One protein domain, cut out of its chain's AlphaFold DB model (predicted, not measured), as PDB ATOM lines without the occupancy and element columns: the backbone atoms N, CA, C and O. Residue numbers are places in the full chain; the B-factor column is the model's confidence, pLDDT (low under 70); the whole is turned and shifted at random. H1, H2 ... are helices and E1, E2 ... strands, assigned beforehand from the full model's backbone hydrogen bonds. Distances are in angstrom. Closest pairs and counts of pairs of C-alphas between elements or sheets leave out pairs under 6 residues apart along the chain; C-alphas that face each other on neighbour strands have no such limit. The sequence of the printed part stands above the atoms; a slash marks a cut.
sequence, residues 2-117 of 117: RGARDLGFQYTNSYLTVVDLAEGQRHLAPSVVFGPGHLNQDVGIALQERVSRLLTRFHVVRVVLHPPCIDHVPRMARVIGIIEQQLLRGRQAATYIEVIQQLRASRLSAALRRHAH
ATOM      1  N   ARG A   2      -6.705  32.557 -27.304       70.88
ATOM      2  CA  ARG A   2      -6.527  32.884 -28.738       70.88
ATOM      3  C   ARG A   2      -5.184  33.568 -29.032       70.88
ATOM      4  O   ARG A   2      -4.430  33.034 -29.823       70.88
ATOM      5  N   GLY A   3      -4.803  34.580 -28.248       83.44
ATOM      6  CA  GLY A   3      -3.525  35.279 -28.447       83.44
ATOM      7  C   GLY A   3      -2.273  34.388 -28.431       83.44
ATOM      8  O   GLY A   3      -1.375  34.602 -29.227       83.44
ATOM      9  N   ALA A   4      -2.210  33.340 -27.599       84.50
ATOM     10  CA  ALA A   4      -1.072  32.409 -27.633       84.50
ATOM     11  C   ALA A   4      -1.063  31.567 -28.920       84.50
ATOM     12  O   ALA A   4      -0.019  31.346 -29.524       84.50
ATOM     13  N   ARG A   5      -2.236  31.127 -29.380       87.12
ATOM     14  CA  ARG A   5      -2.358  30.418 -30.656       87.12
ATOM     15  C   ARG A   5      -1.955  31.313 -31.829       87.12
ATOM     16  O   ARG A   5      -1.239  30.853 -32.709       87.12
ATOM     17  N   ASP A   6      -2.390  32.570 -31.819       90.94
ATOM     18  CA  ASP A   6      -2.110  33.541 -32.883       90.94
ATOM     19  C   ASP A   6      -0.606  33.871 -32.972       90.94
ATOM     20  O   ASP A   6      -0.100  34.176 -34.046       90.94
ATOM     21  N   LEU A   7       0.129  33.715 -31.865       91.44
ATOM     22  CA  LEU A   7       1.594  33.803 -31.800       91.44
ATOM     23  C   LEU A   7       2.320  32.510 -32.226       91.44
ATOM     24  O   LEU A   7       3.539  32.422 -32.113       91.44
ATOM     25  N   GLY A   8       1.594  31.490 -32.690       90.12
ATOM     26  CA  GLY A   8       2.169  30.229 -33.162       90.12
ATOM     27  C   GLY A   8       2.449  29.191 -32.070       90.12
ATOM     28  O   GLY A   8       3.031  28.144 -32.362       90.12
ATOM     29  N   PHE A   9       2.024  29.415 -30.820       91.69
ATOM     30  CA  PHE A   9       2.170  28.397 -29.776       91.69
ATOM     31  C   PHE A   9       1.236  27.207 -30.031       91.69
ATOM     32  O   PHE A   9       0.035  27.361 -30.255       91.69
ATOM     33  N   GLN A  10       1.782  25.993 -29.930       91.38
ATOM     34  CA  GLN A  10       1.021  24.757 -30.149       91.38
ATOM     35  C   GLN A  10       0.267  24.277 -28.905       91.38
ATOM     36  O   GLN A  10      -0.729  23.564 -29.016       91.38
ATOM     37  N   TYR A  11       0.739  24.654 -27.719       92.81
ATOM     38  CA  TYR A  11       0.139  24.258 -26.456       92.81
ATOM     39  C   TYR A  11       0.349  25.327 -25.388       92.81
ATOM     40  O   TYR A  11       1.180  26.225 -25.510       92.81
ATOM     41  N   THR A  12      -0.405  25.200 -24.307       91.62
ATOM     42  CA  THR A  12      -0.206  25.954 -23.071       91.62
ATOM     43  C   THR A  12      -0.588  25.075 -21.887       91.62
ATOM     44  O   THR A  12      -1.178  24.007 -22.058       91.62
ATOM     45  N   ASN A  13      -0.225  25.473 -20.677       89.19
ATOM     46  CA  ASN A  13      -0.549  24.717 -19.480       89.19
ATOM     47  C   ASN A  13      -0.972  25.641 -18.333       89.19
ATOM     48  O   ASN A  13      -0.703  26.838 -18.328       89.19
ATOM     49  N   SER A  14      -1.687  25.061 -17.377       83.19
ATOM     50  CA  SER A  14      -2.068  25.664 -16.096       83.19
ATOM     51  C   SER A  14      -1.868  24.621 -14.995       83.19
ATOM     52  O   SER A  14      -1.493  23.497 -15.301       83.19
ATOM     53  N   TYR A  15      -2.134  24.929 -13.724       74.12
ATOM     54  CA  TYR A  15      -1.884  24.016 -12.591       74.12
ATOM     55  C   TYR A  15      -2.397  22.572 -12.772       74.12
ATOM     56  O   TYR A  15      -1.718  21.622 -12.389       74.12
ATOM     57  N   LEU A  16      -3.559  22.373 -13.400       83.69
ATOM     58  CA  LEU A  16      -4.157  21.038 -13.548       83.69
ATOM     59  C   LEU A  16      -4.288  20.554 -14.986       83.69
ATOM     60  O   LEU A  16      -4.679  19.408 -15.198       83.69
ATOM     61  N   THR A  17      -4.008  21.397 -15.978       88.56
ATOM     62  CA  THR A  17      -4.318  21.052 -17.367       88.56
ATOM     63  C   THR A  17      -3.212  21.430 -18.328       88.56
ATOM     64  O   THR A  17      -2.501  22.418 -18.140       88.56
ATOM     65  N   VAL A  18      -3.119  20.643 -19.393       90.88
ATOM     66  CA  VAL A  18      -2.437  21.015 -20.629       90.88
ATOM     67  C   VAL A  18      -3.507  21.229 -21.686       90.88
ATOM     68  O   VAL A  18      -4.472  20.468 -21.778       90.88
ATOM     69  N   VAL A  19      -3.357  22.295 -22.455       91.38
ATOM     70  CA  VAL A  19      -4.291  22.693 -23.499       91.38
ATOM     71  C   VAL A  19      -3.566  22.614 -24.831       91.38
ATOM     72  O   VAL A  19      -2.557  23.292 -25.028       91.38
ATOM     73  N   ASP A  20      -4.103  21.803 -25.732       92.69
ATOM     74  CA  ASP A  20      -3.727  21.785 -27.136       92.69
ATOM     75  C   ASP A  20      -4.372  22.990 -27.828       92.69
ATOM     76  O   ASP A  20      -5.595  23.055 -27.989       92.69
ATOM     77  N   LEU A  21      -3.561  23.975 -28.209       91.38
ATOM     78  CA  LEU A  21      -4.056  25.204 -28.828       91.38
ATOM     79  C   LEU A  21      -4.443  25.002 -30.298       91.38
ATOM     80  O   LEU A  21      -5.304  25.732 -30.803       91.38
ATOM     81  N   ALA A  22      -3.852  24.011 -30.970       88.62
ATOM     82  CA  ALA A  22      -4.143  23.711 -32.368       88.62
ATOM     83  C   ALA A  22      -5.522  23.048 -32.509       88.62
ATOM     84  O   ALA A  22      -6.349  23.517 -33.290       88.62
ATOM     85  N   GLU A  23      -5.803  22.023 -31.695       87.25
ATOM     86  CA  GLU A  23      -7.078  21.280 -31.724       87.25
ATOM     87  C   GLU A  23      -8.140  21.810 -30.741       87.25
ATOM     88  O   GLU A  23      -9.272  21.318 -30.707       87.25
ATOM     89  N   GLY A  24      -7.790  22.802 -29.914       87.69
ATOM     90  CA  GLY A  24      -8.687  23.394 -28.915       87.69
ATOM     91  C   GLY A  24      -9.049  22.452 -27.760       87.69
ATOM     92  O   GLY A  24     -10.057  22.672 -27.088       87.69
ATOM     93  N   GLN A  25      -8.259  21.400 -27.531       88.69
ATOM     94  CA  GLN A  25      -8.546  20.354 -26.550       88.69
ATOM     95  C   GLN A  25      -7.894  20.637 -25.198       88.69
ATOM     96  O   GLN A  25      -6.831  21.250 -25.106       88.69
ATOM     97  N   ARG A  26      -8.534  20.166 -24.123       91.00
ATOM     98  CA  ARG A  26      -8.014  20.266 -22.755       91.00
ATOM     99  C   ARG A  26      -7.809  18.876 -22.182       91.00
ATOM    100  O   ARG A  26      -8.714  18.048 -22.225       91.00
ATOM    101  N   HIS A  27      -6.644  18.657 -21.589       89.44
ATOM    102  CA  HIS A  27      -6.263  17.392 -20.982       89.44
ATOM    103  C   HIS A  27      -5.956  17.597 -19.504       89.44
ATOM    104  O   HIS A  27      -5.233  18.525 -19.132       89.44
ATOM    105  N   LEU A  28      -6.502  16.719 -18.662       89.50
ATOM    106  CA  LEU A  28      -6.204  16.702 -17.237       89.50
ATOM    107  C   LEU A  28      -4.785  16.163 -17.032       89.50
ATOM    108  O   LEU A  28      -4.475  15.032 -17.399       89.50
ATOM    109  N   ALA A  29      -3.929  17.009 -16.475       87.31
ATOM    110  CA  ALA A  29      -2.507  16.769 -16.301       87.31
ATOM    111  C   ALA A  29      -2.041  17.500 -15.030       87.31
ATOM    112  O   ALA A  29      -1.485  18.605 -15.117       87.31
ATOM    113  N   PRO A  30      -2.313  16.948 -13.834       83.38
ATOM    114  CA  PRO A  30      -1.895  17.571 -12.587       83.38
ATOM    115  C   PRO A  30      -0.374  17.739 -12.549       83.38
ATOM    116  O   PRO A  30       0.372  16.850 -12.971       83.38
ATOM    117  N   SER A  31       0.086  18.887 -12.051       76.94
ATOM    118  CA  SER A  31       1.502  19.107 -11.764       76.94
ATOM    119  C   SER A  31       1.838  18.761 -10.326       76.94
ATOM    120  O   SER A  31       1.203  19.260  -9.398       76.94
ATOM    121  N   VAL A  32       2.919  18.014 -10.147       74.38
ATOM    122  CA  VAL A  32       3.679  18.018  -8.905       74.38
ATOM    123  C   VAL A  32       4.622  19.213  -8.974       74.38
ATOM    124  O   VAL A  32       5.536  19.248  -9.801       74.38
ATOM    125  N   VAL A  33       4.333  20.230  -8.165       65.75
ATOM    126  CA  VAL A  33       5.140  21.450  -8.089       65.75
ATOM    127  C   VAL A  33       6.162  21.291  -6.975       65.75
ATOM    128  O   VAL A  33       5.806  21.118  -5.809       65.75
ATOM    129  N   PHE A  34       7.435  21.398  -7.336       62.22
ATOM    130  CA  PHE A  34       8.545  21.503  -6.403       62.22
ATOM    131  C   PHE A  34       9.012  22.960  -6.442       62.22
ATOM    132  O   PHE A  34       9.776  23.356  -7.321       62.22
ATOM    133  N   GLY A  35       8.442  23.784  -5.558       52.03
ATOM    134  CA  GLY A  35       8.684  25.229  -5.492       52.03
ATOM    135  C   GLY A  35       9.270  25.688  -4.149       52.03
ATOM    136  O   GLY A  35       9.219  24.944  -3.161       52.03
ATOM    137  N   PRO A  36       9.820  26.915  -4.079       45.72
ATOM    138  CA  PRO A  36      10.380  27.506  -2.865       45.72
ATOM    139  C   PRO A  36       9.248  28.015  -1.955       45.72
ATOM    140  O   PRO A  36       9.048  29.208  -1.769       45.72
ATOM    141  N   GLY A  37       8.430  27.103  -1.437       45.31
ATOM    142  CA  GLY A  37       7.457  27.424  -0.401       45.31
ATOM    143  C   GLY A  37       8.101  27.300   0.976       45.31
ATOM    144  O   GLY A  37       8.639  26.247   1.299       45.31
ATOM    145  N   HIS A  38       7.960  28.338   1.797       46.47
ATOM    146  CA  HIS A  38       8.239  28.424   3.242       46.47
ATOM    147  C   HIS A  38       7.424  27.424   4.093       46.47
ATOM    148  O   HIS A  38       7.379  27.517   5.316       46.47
ATOM    149  N   LEU A  39       6.728  26.488   3.445       48.75
ATOM    150  CA  LEU A  39       6.026  25.402   4.098       48.75
ATOM    151  C   LEU A  39       7.069  24.428   4.624       48.75
ATOM    152  O   LEU A  39       7.939  23.973   3.881       48.75
ATOM    153  N   ASN A  40       6.953  24.158   5.922       50.62
ATOM    154  CA  ASN A  40       7.796  23.267   6.701       50.62
ATOM    155  C   ASN A  40       8.238  22.064   5.851       50.62
ATOM    156  O   ASN A  40       7.391  21.326   5.332       50.62
ATOM    157  N   GLN A  41       9.552  21.938   5.642       53.88
ATOM    158  CA  GLN A  41      10.138  21.132   4.566       53.88
ATOM    159  C   GLN A  41       9.660  19.671   4.598       53.88
ATOM    160  O   GLN A  41       9.476  19.074   3.542       53.88
ATOM    161  N   ASP A  42       9.353  19.133   5.779       53.03
ATOM    162  CA  ASP A  42       8.900  17.753   5.965       53.03
ATOM    163  C   ASP A  42       7.412  17.522   5.650       53.03
ATOM    164  O   ASP A  42       7.038  16.464   5.137       53.03
ATOM    165  N   VAL A  43       6.549  18.523   5.867       53.41
ATOM    166  CA  VAL A  43       5.098  18.407   5.609       53.41
ATOM    167  C   VAL A  43       4.812  18.403   4.108       53.41
ATOM    168  O   VAL A  43       3.977  17.631   3.631       53.41
ATOM    169  N   GLY A  44       5.546  19.220   3.344       59.91
ATOM    170  CA  GLY A  44       5.450  19.226   1.884       59.91
ATOM    171  C   GLY A  44       5.829  17.877   1.266       59.91
ATOM    172  O   GLY A  44       5.245  17.474   0.263       59.91
ATOM    173  N   ILE A  45       6.748  17.148   1.898       61.09
ATOM    174  CA  ILE A  45       7.322  15.913   1.359       61.09
ATOM    175  C   ILE A  45       6.424  14.703   1.627       61.09
ATOM    176  O   ILE A  45       6.120  13.954   0.699       61.09
ATOM    177  N   ALA A  46       5.915  14.537   2.851       63.84
ATOM    178  CA  ALA A  46       4.971  13.455   3.152       63.84
ATOM    179  C   ALA A  46       3.675  13.585   2.326       63.84
ATOM    180  O   ALA A  46       3.101  12.593   1.862       63.84
ATOM    181  N   LEU A  47       3.235  14.825   2.083       66.12
ATOM    182  CA  LEU A  47       2.126  15.103   1.179       66.12
ATOM    183  C   LEU A  47       2.473  14.717  -0.267       66.12
ATOM    184  O   LEU A  47       1.652  14.088  -0.932       66.12
ATOM    185  N   GLN A  48       3.684  15.019  -0.743       68.00
ATOM    186  CA  GLN A  48       4.143  14.651  -2.088       68.00
ATOM    187  C   GLN A  48       4.197  13.134  -2.305       68.00
ATOM    188  O   GLN A  48       3.746  12.667  -3.349       68.00
ATOM    189  N   GLU A  49       4.654  12.345  -1.332       68.19
ATOM    190  CA  GLU A  49       4.642  10.876  -1.425       68.19
ATOM    191  C   GLU A  49       3.226  10.287  -1.428       68.19
ATOM    192  O   GLU A  49       2.930   9.291  -2.097       68.19
ATOM    193  N   ARG A  50       2.305  10.894  -0.677       69.44
ATOM    194  CA  ARG A  50       0.905  10.458  -0.663       69.44
ATOM    195  C   ARG A  50       0.196  10.839  -1.961       69.44
ATOM    196  O   ARG A  50      -0.573  10.043  -2.501       69.44
ATOM    197  N   VAL A  51       0.512  12.016  -2.500       67.88
ATOM    198  CA  VAL A  51       0.039  12.473  -3.808       67.88
ATOM    199  C   VAL A  51       0.636  11.617  -4.923       67.88
ATOM    200  O   VAL A  51      -0.111  11.245  -5.820       67.88
ATOM    201  N   SER A  52       1.901  11.188  -4.850       67.31
ATOM    202  CA  SER A  52       2.540  10.359  -5.889       67.31
ATOM    203  C   SER A  52       1.830   9.023  -6.126       67.31
ATOM    204  O   SER A  52       1.757   8.538  -7.257       67.31
ATOM    205  N   ARG A  53       1.214   8.453  -5.085       71.19
ATOM    206  CA  ARG A  53       0.332   7.285  -5.220       71.19
ATOM    207  C   ARG A  53      -0.951   7.612  -5.984       71.19
ATOM    208  O   ARG A  53      -1.380   6.811  -6.809       71.19
ATOM    209  N   LEU A  54      -1.527   8.795  -5.775       70.31
ATOM    210  CA  LEU A  54      -2.714   9.265  -6.498       70.31
ATOM    211  C   LEU A  54      -2.416   9.610  -7.964       70.31
ATOM    212  O   LEU A  54      -3.311   9.508  -8.801       70.31
ATOM    213  N   LEU A  55      -1.162   9.939  -8.297       70.06
ATOM    214  CA  LEU A  55      -0.722  10.226  -9.670       70.06
ATOM    215  C   LEU A  55      -0.893   9.033 -10.623       70.06
ATOM    216  O   LEU A  55      -1.020   9.220 -11.831       70.06
ATOM    217  N   THR A  56      -0.962   7.808 -10.094       72.88
ATOM    218  CA  THR A  56      -1.224   6.594 -10.889       72.88
ATOM    219  C   THR A  56      -2.579   6.620 -11.601       72.88
ATOM    220  O   THR A  56      -2.729   5.985 -12.637       72.88
ATOM    221  N   ARG A  57      -3.546   7.402 -11.103       81.06
ATOM    222  CA  ARG A  57      -4.884   7.536 -11.702       81.06
ATOM    223  C   ARG A  57      -4.924   8.454 -12.922       81.06
ATOM    224  O   ARG A  57      -5.937   8.496 -13.613       81.06
ATOM    225  N   PHE A  58      -3.857   9.208 -13.177       81.75
ATOM    226  CA  PHE A  58      -3.795  10.158 -14.280       81.75
ATOM    227  C   PHE A  58      -2.895   9.627 -15.387       81.75
ATOM    228  O   PHE A  58      -1.769   9.199 -15.133       81.75
ATOM    229  N   HIS A  59      -3.375   9.719 -16.627       83.31
ATOM    230  CA  HIS A  59      -2.612   9.336 -17.815       83.31
ATOM    231  C   HIS A  59      -1.367  10.216 -17.996       83.31
ATOM    232  O   HIS A  59      -0.282   9.725 -18.296       83.31
ATOM    233  N   VAL A  60      -1.502  11.516 -17.725       88.19
ATOM    234  CA  VAL A  60      -0.411  12.490 -17.780       88.19
ATOM    235  C   VAL A  60      -0.224  13.107 -16.405       88.19
ATOM    236  O   VAL A  60      -1.181  13.528 -15.760       88.19
ATOM    237  N   VAL A  61       1.026  13.176 -15.970       86.75
ATOM    238  CA  VAL A  61       1.445  13.789 -14.712       86.75
ATOM    239  C   VAL A  61       2.631  14.670 -15.037       86.75
ATOM    240  O   VAL A  61       3.530  14.250 -15.760       86.75
ATOM    241  N   ARG A  62       2.629  15.898 -14.528       88.25
ATOM    242  CA  ARG A  62       3.678  16.868 -14.835       88.25
ATOM    243  C   ARG A  62       4.584  17.067 -13.641       88.25
ATOM    244  O   ARG A  62       4.117  17.127 -12.509       88.25
ATOM    245  N   VAL A  63       5.865  17.229 -13.920       83.25
ATOM    246  CA  VAL A  63       6.879  17.591 -12.934       83.25
ATOM    247  C   VAL A  63       7.282  19.031 -13.219       83.25
ATOM    248  O   VAL A  63       7.706  19.344 -14.329       83.25
ATOM    249  N   VAL A  64       7.101  19.918 -12.241       81.12
ATOM    250  CA  VAL A  64       7.510  21.324 -12.343       81.12
ATOM    251  C   VAL A  64       8.605  21.570 -11.319       81.12
ATOM    252  O   VAL A  64       8.357  21.508 -10.114       81.12
ATOM    253  N   LEU A  65       9.813  21.834 -11.813       78.31
ATOM    254  CA  LEU A  65      10.985  22.158 -11.007       78.31
ATOM    255  C   LEU A  65      11.265  23.651 -11.138       78.31
ATOM    256  O   LEU A  65      11.516  24.142 -12.236       78.31
ATOM    257  N   HIS A  66      11.225  24.377 -10.024       75.75
ATOM    258  CA  HIS A  66      11.724  25.748  -9.995       75.75
ATOM    259  C   HIS A  66      13.243  25.739  -9.759       75.75
ATOM    260  O   HIS A  66      13.688  24.938  -8.934       75.75
ATOM    261  N   PRO A  67      14.034  26.629 -10.396       74.38
ATOM    262  CA  PRO A  67      15.491  26.649 -10.237       74.38
ATOM    263  C   PRO A  67      15.978  26.610  -8.774       74.38
ATOM    264  O   PRO A  67      16.805  25.756  -8.475       74.38
ATOM    265  N   PRO A  68      15.373  27.351  -7.818       71.62
ATOM    266  CA  PRO A  68      15.776  27.285  -6.406       71.62
ATOM    267  C   PRO A  68      15.598  25.914  -5.730       71.62
ATOM    268  O   PRO A  68      16.076  25.696  -4.623       71.62
ATOM    269  N   CYS A  69      14.848  24.987  -6.334       65.94
ATOM    270  CA  CYS A  69      14.706  23.625  -5.814       65.94
ATOM    271  C   CYS A  69      15.843  22.701  -6.254       65.94
ATOM    272  O   CYS A  69      16.055  21.684  -5.596       65.94
ATOM    273  N   ILE A  70      16.554  23.051  -7.329       71.38
ATOM    274  CA  ILE A  70      17.708  22.299  -7.834       71.38
ATOM    275  C   ILE A  70      18.885  22.458  -6.865       71.38
ATOM    276  O   ILE A  70      19.565  21.482  -6.561       71.38
ATOM    277  N   ASP A  71      19.043  23.652  -6.291       78.19
ATOM    278  CA  ASP A  71      20.140  23.980  -5.372       78.19
ATOM    279  C   ASP A  71      20.006  23.302  -3.993       78.19
ATOM    280  O   ASP A  71      20.952  23.257  -3.207       78.19
ATOM    281  N   HIS A  72      18.838  22.729  -3.680       77.00
ATOM    282  CA  HIS A  72      18.575  22.060  -2.407       77.00
ATOM    283  C   HIS A  72      18.698  20.531  -2.534       77.00
ATOM    284  O   HIS A  72      17.698  19.813  -2.656       77.00
ATOM    285  N   VAL A  73      19.926  20.013  -2.426       81.94
ATOM    286  CA  VAL A  73      20.281  18.598  -2.679       81.94
ATOM    287  C   VAL A  73      19.345  17.568  -2.012       81.94
ATOM    288  O   VAL A  73      18.832  16.707  -2.730       81.94
ATOM    289  N   PRO A  74      19.005  17.646  -0.702       79.00
ATOM    290  CA  PRO A  74      18.106  16.661  -0.083       79.00
ATOM    291  C   PRO A  74      16.697  16.631  -0.688       79.00
ATOM    292  O   PRO A  74      16.047  15.588  -0.735       79.00
ATOM    293  N   ARG A  75      16.215  17.785  -1.159       74.94
ATOM    294  CA  ARG A  75      14.899  17.909  -1.787       74.94
ATOM    295  C   ARG A  75      14.959  17.289  -3.173       74.94
ATOM    296  O   ARG A  75      14.116  16.456  -3.487       74.94
ATOM    297  N   MET A  76      15.978  17.640  -3.955       80.94
ATOM    298  CA  MET A  76      16.162  17.115  -5.303       80.94
ATOM    299  C   MET A  76      16.316  15.587  -5.314       80.94
ATOM    300  O   MET A  76      15.663  14.925  -6.115       80.94
ATOM    301  N   ALA A  77      17.073  15.012  -4.372       82.56
ATOM    302  CA  ALA A  77      17.214  13.559  -4.236       82.56
ATOM    303  C   ALA A  77      15.860  12.848  -4.041       82.56
ATOM    304  O   ALA A  77      15.590  11.825  -4.669       82.56
ATOM    305  N   ARG A  78      14.961  13.420  -3.229       77.81
ATOM    306  CA  ARG A  78      13.606  12.878  -3.030       77.81
ATOM    307  C   ARG A  78      12.741  13.012  -4.283       77.81
ATOM    308  O   ARG A  78      12.009  12.083  -4.617       77.81
ATOM    309  N   VAL A  79      12.834  14.137  -5.000       79.75
ATOM    310  CA  VAL A  79      12.128  14.318  -6.281       79.75
ATOM    311  C   VAL A  79      12.564  13.270  -7.301       79.75
ATOM    312  O   VAL A  79      11.711  12.647  -7.932       79.75
ATOM    313  N   ILE A  80      13.874  13.049  -7.425       85.81
ATOM    314  CA  ILE A  80      14.448  12.029  -8.306       85.81
ATOM    315  C   ILE A  80      13.914  10.648  -7.927       85.81
ATOM    316  O   ILE A  80      13.372   9.970  -8.794       85.81
ATOM    317  N   GLY A  81      13.932  10.281  -6.642       86.19
ATOM    318  CA  GLY A  81      13.394   8.995  -6.190       86.19
ATOM    319  C   GLY A  81      11.912   8.792  -6.541       86.19
ATOM    320  O   GLY A  81      11.513   7.705  -6.957       86.19
ATOM    321  N   ILE A  82      11.083   9.841  -6.450       81.50
ATOM    322  CA  ILE A  82       9.681   9.773  -6.898       81.50
ATOM    323  C   ILE A  82       9.605   9.535  -8.412       81.50
ATOM    324  O   ILE A  82       8.802   8.712  -8.852       81.50
ATOM    325  N   ILE A  83      10.410  10.241  -9.211       85.19
ATOM    326  CA  ILE A  83      10.444  10.080 -10.671       85.19
ATOM    327  C   ILE A  83      10.877   8.657 -11.037       85.19
ATOM    328  O   ILE A  83      10.171   7.984 -11.786       85.19
ATOM    329  N   GLU A  84      11.972   8.168 -10.460       89.00
ATOM    330  CA  GLU A  84      12.497   6.819 -10.686       89.00
ATOM    331  C   GLU A  84      11.458   5.743 -10.358       89.00
ATOM    332  O   GLU A  84      11.215   4.853 -11.170       89.00
ATOM    333  N   GLN A  85      10.754   5.860  -9.227       85.19
ATOM    334  CA  GLN A  85       9.671   4.934  -8.879       85.19
ATOM    335  C   GLN A  85       8.545   4.909  -9.920       85.19
ATOM    336  O   GLN A  85       7.941   3.862 -10.151       85.19
ATOM    337  N   GLN A  86       8.224   6.048 -10.536       84.50
ATOM    338  CA  GLN A  86       7.208   6.103 -11.588       84.50
ATOM    339  C   GLN A  86       7.710   5.472 -12.890       84.50
ATOM    340  O   GLN A  86       6.950   4.756 -13.543       84.50
ATOM    341  N   LEU A  87       8.982   5.681 -13.239       87.69
ATOM    342  CA  LEU A  87       9.611   5.048 -14.399       87.69
ATOM    343  C   LEU A  87       9.668   3.521 -14.239       87.69
ATOM    344  O   LEU A  87       9.269   2.795 -15.145       87.69
ATOM    345  N   LEU A  88      10.038   3.025 -13.053       89.06
ATOM    346  CA  LEU A  88      10.040   1.592 -12.727       89.06
ATOM    347  C   LEU A  88       8.646   0.950 -12.803       89.06
ATOM    348  O   LEU A  88       8.525  -0.249 -13.035       89.06
ATOM    349  N   ARG A  89       7.580   1.740 -12.648       85.38
ATOM    350  CA  ARG A  89       6.185   1.298 -12.838       85.38
ATOM    351  C   ARG A  89       5.733   1.328 -14.302       85.38
ATOM    352  O   ARG A  89       4.542   1.193 -14.569       85.38
ATOM    353  N   GLY A  90       6.657   1.527 -15.241       88.31
ATOM    354  CA  GLY A  90       6.389   1.530 -16.678       88.31
ATOM    355  C   GLY A  90       5.891   2.866 -17.228       88.31
ATOM    356  O   GLY A  90       5.446   2.918 -18.374       88.31
ATOM    357  N   ARG A  91       5.947   3.959 -16.450       88.31
ATOM    358  CA  ARG A  91       5.686   5.294 -17.009       88.31
ATOM    359  C   ARG A  91       6.870   5.743 -17.856       88.31
ATOM    360  O   ARG A  91       8.010   5.380 -17.593       88.31
ATOM    361  N   GLN A  92       6.591   6.590 -18.837       91.06
ATOM    362  CA  GLN A  92       7.608   7.180 -19.699       91.06
ATOM    363  C   GLN A  92       7.746   8.673 -19.404       91.06
ATOM    364  O   GLN A  92       6.749   9.367 -19.184       91.06
ATOM    365  N   ALA A  93       8.986   9.157 -19.387       92.00
ATOM    366  CA  ALA A  93       9.267  10.584 -19.403       92.00
ATOM    367  C   ALA A  93       9.071  11.115 -20.826       92.00
ATOM    368  O   ALA A  93       9.475  10.471 -21.792       92.00
ATOM    369  N   ALA A  94       8.449  12.283 -20.940       92.69
ATOM    370  CA  ALA A  94       8.196  12.938 -22.212       92.69
ATOM    371  C   ALA A  94       8.122  14.452 -22.013       92.69
ATOM    372  O   ALA A  94       7.738  14.954 -20.951       92.69
ATOM    373  N   THR A  95       8.467  15.186 -23.058       92.25
ATOM    374  CA  THR A  95       8.246  16.623 -23.172       92.25
ATOM    375  C   THR A  95       6.765  16.928 -23.407       92.25
ATOM    376  O   THR A  95       5.974  16.079 -23.823       92.25
ATOM    377  N   TYR A  96       6.365  18.184 -23.194       90.56
ATOM    378  CA  TYR A  96       4.994  18.616 -23.477       90.56
ATOM    379  C   TYR A  96       4.576  18.382 -24.932       90.56
ATOM    380  O   TYR A  96       3.428  18.018 -25.179       90.56
ATOM    381  N   ILE A  97       5.486  18.598 -25.888       91.19
ATOM    382  CA  ILE A  97       5.156  18.466 -27.308       91.19
ATOM    383  C   ILE A  97       4.926  17.002 -27.692       91.19
ATOM    384  O   ILE A  97       3.941  16.711 -28.368       91.19
ATOM    385  N   GLU A  98       5.741  16.081 -27.176       93.56
ATOM    386  CA  GLU A  98       5.568  14.638 -27.380       93.56
ATOM    387  C   GLU A  98       4.249  14.150 -26.776       93.56
ATOM    388  O   GLU A  98       3.491  13.442 -27.434       93.56
ATOM    389  N   VAL A  99       3.917  14.593 -25.556       92.12
ATOM    390  CA  VAL A  99       2.637  14.253 -24.913       92.12
ATOM    391  C   VAL A  99       1.456  14.737 -25.753       92.12
ATOM    392  O   VAL A  99       0.513  13.982 -25.979       92.12
ATOM    393  N   ILE A 100       1.492  15.980 -26.246       91.94
ATOM    394  CA  ILE A 100       0.439  16.509 -27.121       91.94
ATOM    395  C   ILE A 100       0.323  15.673 -28.400       91.94
ATOM    396  O   ILE A 100      -0.779  15.263 -28.759       91.94
ATOM    397  N   GLN A 101       1.435  15.357 -29.060       92.12
ATOM    398  CA  GLN A 101       1.433  14.532 -30.271       92.12
ATOM    399  C   GLN A 101       0.848  13.132 -30.023       92.12
ATOM    400  O   GLN A 101       0.017  12.668 -30.806       92.12
ATOM    401  N   GLN A 102       1.203  12.486 -28.910       91.69
ATOM    402  CA  GLN A 102       0.655  11.182 -28.520       91.69
ATOM    403  C   GLN A 102      -0.856  11.240 -28.252       91.69
ATOM    404  O   GLN A 102      -1.600  10.343 -28.661       91.69
ATOM    405  N   LEU A 103      -1.332  12.304 -27.597       89.56
ATOM    406  CA  LEU A 103      -2.757  12.509 -27.325       89.56
ATOM    407  C   LEU A 103      -3.554  12.706 -28.620       89.56
ATOM    408  O   LEU A 103      -4.618  12.099 -28.775       89.56
ATOM    409  N   ARG A 104      -3.021  13.477 -29.578       91.50
ATOM    410  CA  ARG A 104      -3.611  13.636 -30.919       91.50
ATOM    411  C   ARG A 104      -3.697  12.296 -31.655       91.50
ATOM    412  O   ARG A 104      -4.778  11.907 -32.101       91.50
ATOM    413  N   ALA A 105      -2.593  11.549 -31.714       89.56
ATOM    414  CA  ALA A 105      -2.523  10.252 -32.393       89.56
ATOM    415  C   ALA A 105      -3.488   9.210 -31.796       89.56
ATOM    416  O   ALA A 105      -4.182   8.493 -32.525       89.56
ATOM    417  N   SER A 106      -3.590   9.164 -30.464       87.38
ATOM    418  CA  SER A 106      -4.518   8.271 -29.754       87.38
ATOM    419  C   SER A 106      -5.974   8.577 -30.109       87.38
ATOM    420  O   SER A 106      -6.785   7.670 -30.305       87.38
ATOM    421  N   ARG A 107      -6.310   9.865 -30.243       86.00
ATOM    422  CA  ARG A 107      -7.663  10.315 -30.579       86.00
ATOM    423  C   ARG A 107      -8.029  10.008 -32.028       86.00
ATOM    424  O   ARG A 107      -9.130   9.517 -32.269       86.00
ATOM    425  N   LEU A 108      -7.107  10.236 -32.966       83.19
ATOM    426  CA  LEU A 108      -7.271   9.832 -34.365       83.19
ATOM    427  C   LEU A 108      -7.515   8.321 -34.469       83.19
ATOM    428  O   LEU A 108      -8.480   7.894 -35.096       83.19
ATOM    429  N   SER A 109      -6.709   7.520 -33.770       85.81
ATOM    430  CA  SER A 109      -6.870   6.062 -33.729       85.81
ATOM    431  C   SER A 109      -8.248   5.650 -33.193       85.81
ATOM    432  O   SER A 109      -8.903   4.774 -33.757       85.81
ATOM    433  N   ALA A 110      -8.732   6.306 -32.134       84.81
ATOM    434  CA  ALA A 110     -10.062   6.054 -31.581       84.81
ATOM    435  C   ALA A 110     -11.205   6.508 -32.510       84.81
ATOM    436  O   ALA A 110     -12.281   5.911 -32.503       84.81
ATOM    437  N   ALA A 111     -11.011   7.567 -33.300       81.38
ATOM    438  CA  ALA A 111     -11.975   7.996 -34.309       81.38
ATOM    439  C   ALA A 111     -12.061   6.986 -35.462       81.38
ATOM    440  O   ALA A 111     -13.160   6.562 -35.806       81.38
ATOM    441  N   LEU A 112     -10.919   6.526 -35.984       84.62
ATOM    442  CA  LEU A 112     -10.865   5.537 -37.065       84.62
ATOM    443  C   LEU A 112     -11.527   4.210 -36.674       84.62
ATOM    444  O   LEU A 112     -12.314   3.674 -37.446       84.62
ATOM    445  N   ARG A 113     -11.292   3.716 -35.449       86.12
ATOM    446  CA  ARG A 113     -11.959   2.498 -34.949       86.12
ATOM    447  C   ARG A 113     -13.480   2.627 -34.889       86.12
ATOM    448  O   ARG A 113     -14.171   1.655 -35.142       86.12
ATOM    449  N   ARG A 114     -14.009   3.813 -34.571       81.50
ATOM    450  CA  ARG A 114     -15.461   4.052 -34.497       81.50
ATOM    451  C   ARG A 114     -16.147   4.127 -35.860       81.50
ATOM    452  O   ARG A 114     -17.354   3.970 -35.901       81.50
ATOM    453  N   HIS A 115     -15.404   4.381 -36.935       73.38
ATOM    454  CA  HIS A 115     -15.930   4.410 -38.305       73.38
ATOM    455  C   HIS A 115     -15.758   3.081 -39.055       73.38
ATOM    456  O   HIS A 115     -16.262   2.943 -40.164       73.38
ATOM    457  N   ALA A 116     -15.028   2.124 -38.475       67.06
ATOM    458  CA  ALA A 116     -14.826   0.788 -39.034       67.06
ATOM    459  C   ALA A 116     -15.871  -0.242 -38.546       67.06
ATOM    460  O   ALA A 116     -15.804  -1.404 -38.944       67.06
ATOM    461  N   HIS A 117     -16.802   0.180 -37.686       52.81
ATOM    462  CA  HIS A 117     -17.936  -0.584 -37.163       52.81
ATOM    463  C   HIS A 117     -19.239   0.109 -37.555       52.81
ATOM    464  O   HIS A 117     -20.245  -0.615 -37.708       52.81
TER     465      HIS A 117
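AT A GLANCE: This is residues 2 to 117 of the 117 residues of an uncharacterized protein of Acidobacteria bacterium (UniProt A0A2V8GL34). The model has two lobes: in one, the first part of helix H5 crosses a face of the small sheet E1 E2 E3; in the other, helices H2 and H4 run side by side over one face of the two-strand ribbon E4 E5, with the short H3 at the far end of E5. The rest of H5, with the residues after it, sticks out as an arm from residues 105 to 117, and the short H1 sits at the E1 edge of the first lobe. The fit is not tight: H2 and H4 are close but not clearly touching. The printed part has 116 residues with five named helices and five named strands, in the order H1 E1 E2 E3 E4 H2 E5 H3 H4 H5; the class is mixed, helices and strands, with E1 E2 E3 antiparallel and E4 E5 parallel. The whole is loose, with a radius of gyration of the C-alphas of 16.9 A, and its outline of 53 by 35 by 17 A is only just flat.

IN THESE COORDINATES: H1 is residues 2 to 6, beginning at C-alpha 2 at (-6.527, 32.884, -28.738). E1 is residues 11 to 13, E2 residues 17 to 20 and E3 residues 25 to 28; E3 is 10.3 A long from first to last C-alpha. E4, residues 31 to 34, is 9.2 A long. H2, residues 41 to 57, begins at C-alpha 41 at (10.138, 21.132, 4.566), is 26.0 A long and has a kink of 28 degrees near residue 50. E5 is residues 62 to 65, 9.8 A long, and H3 is residues 67 to 70. H4, residues 73 to 88, is 22.2 A long. H5, residues 96 to 115, is the longest helix at 29.3 A and ends at C-alpha 115 at (-15.930, 4.410, -38.305).

HOW THE PARTS SIT: E1, E2 and E3 form a meander, each strand the antiparallel neighbour of the one before, with hairpins E1 and E2, and E2 and E3. N 12 and O 19 are 3.0 A apart, and N 27 and O 18 are 2.8 A apart, both within hydrogen-bond range. H1 only just is on this sheet and only grazes it with residues 4 to 5; the closest C-alphas of H1 and E1 are those of Arg 5 and Tyr 11, 7.9 A apart. H5 on one face makes two layers, a helix over a sheet, at a height over the sheet of 9.3 A. On the local plane H5 stands at 69 degrees to E2, across the strands. The closest C-alphas of E2 and H5 are those of Asp 20 and Ile 100, 6.7 A apart. E3 runs on into E4 across a break of 2 residues, at 57 degrees. E4, H2 and E5 form a strand-helix-strand unit, two parallel neighbour strands with a helix between them in the chain, and its crossover is right-handed. N 32 and O 62 are 2.8 A apart, within hydrogen-bond range. The closest C-alphas of E4 and H2 are those of Val 32 and Gln 48, 7.6 A apart. H2 and H4 run the same way at a shallow tilt of 13 degrees; their closest C-alphas, those of Ser 52 and Ile 82, are 7.2 A apart. H3 and H4 only just touch, with 3 pairs of C-alphas within 8 A, only at the corner by their link and with residues 75 to 76 of H4 alone; Ile 70 and Met 76 have the closest C-alphas, 6.0 A apart. H2 and H5 are apart. Every O i to N i+4 pair is within hydrogen-bond range in H1, H4 and H5, against 8 of 13 in H2, and H3 is too short for such a pair.

THE WHOLE: The two C-alphas farthest apart are those of His 38 and His 117, at 56.2 A. Without residues 105 to 117, which stand free, the body spans 42 by 30 by 18 A. The printed part has no cut, and it ends at the chain's last residue. The links E4 to H2 and H4 to H5 are short but not tight, the other links are tight, and no link is long. The mean pLDDT of the printed part is 79.7, with values under 70 at residues 33 to 52, residue 69 and residues 116 to 117.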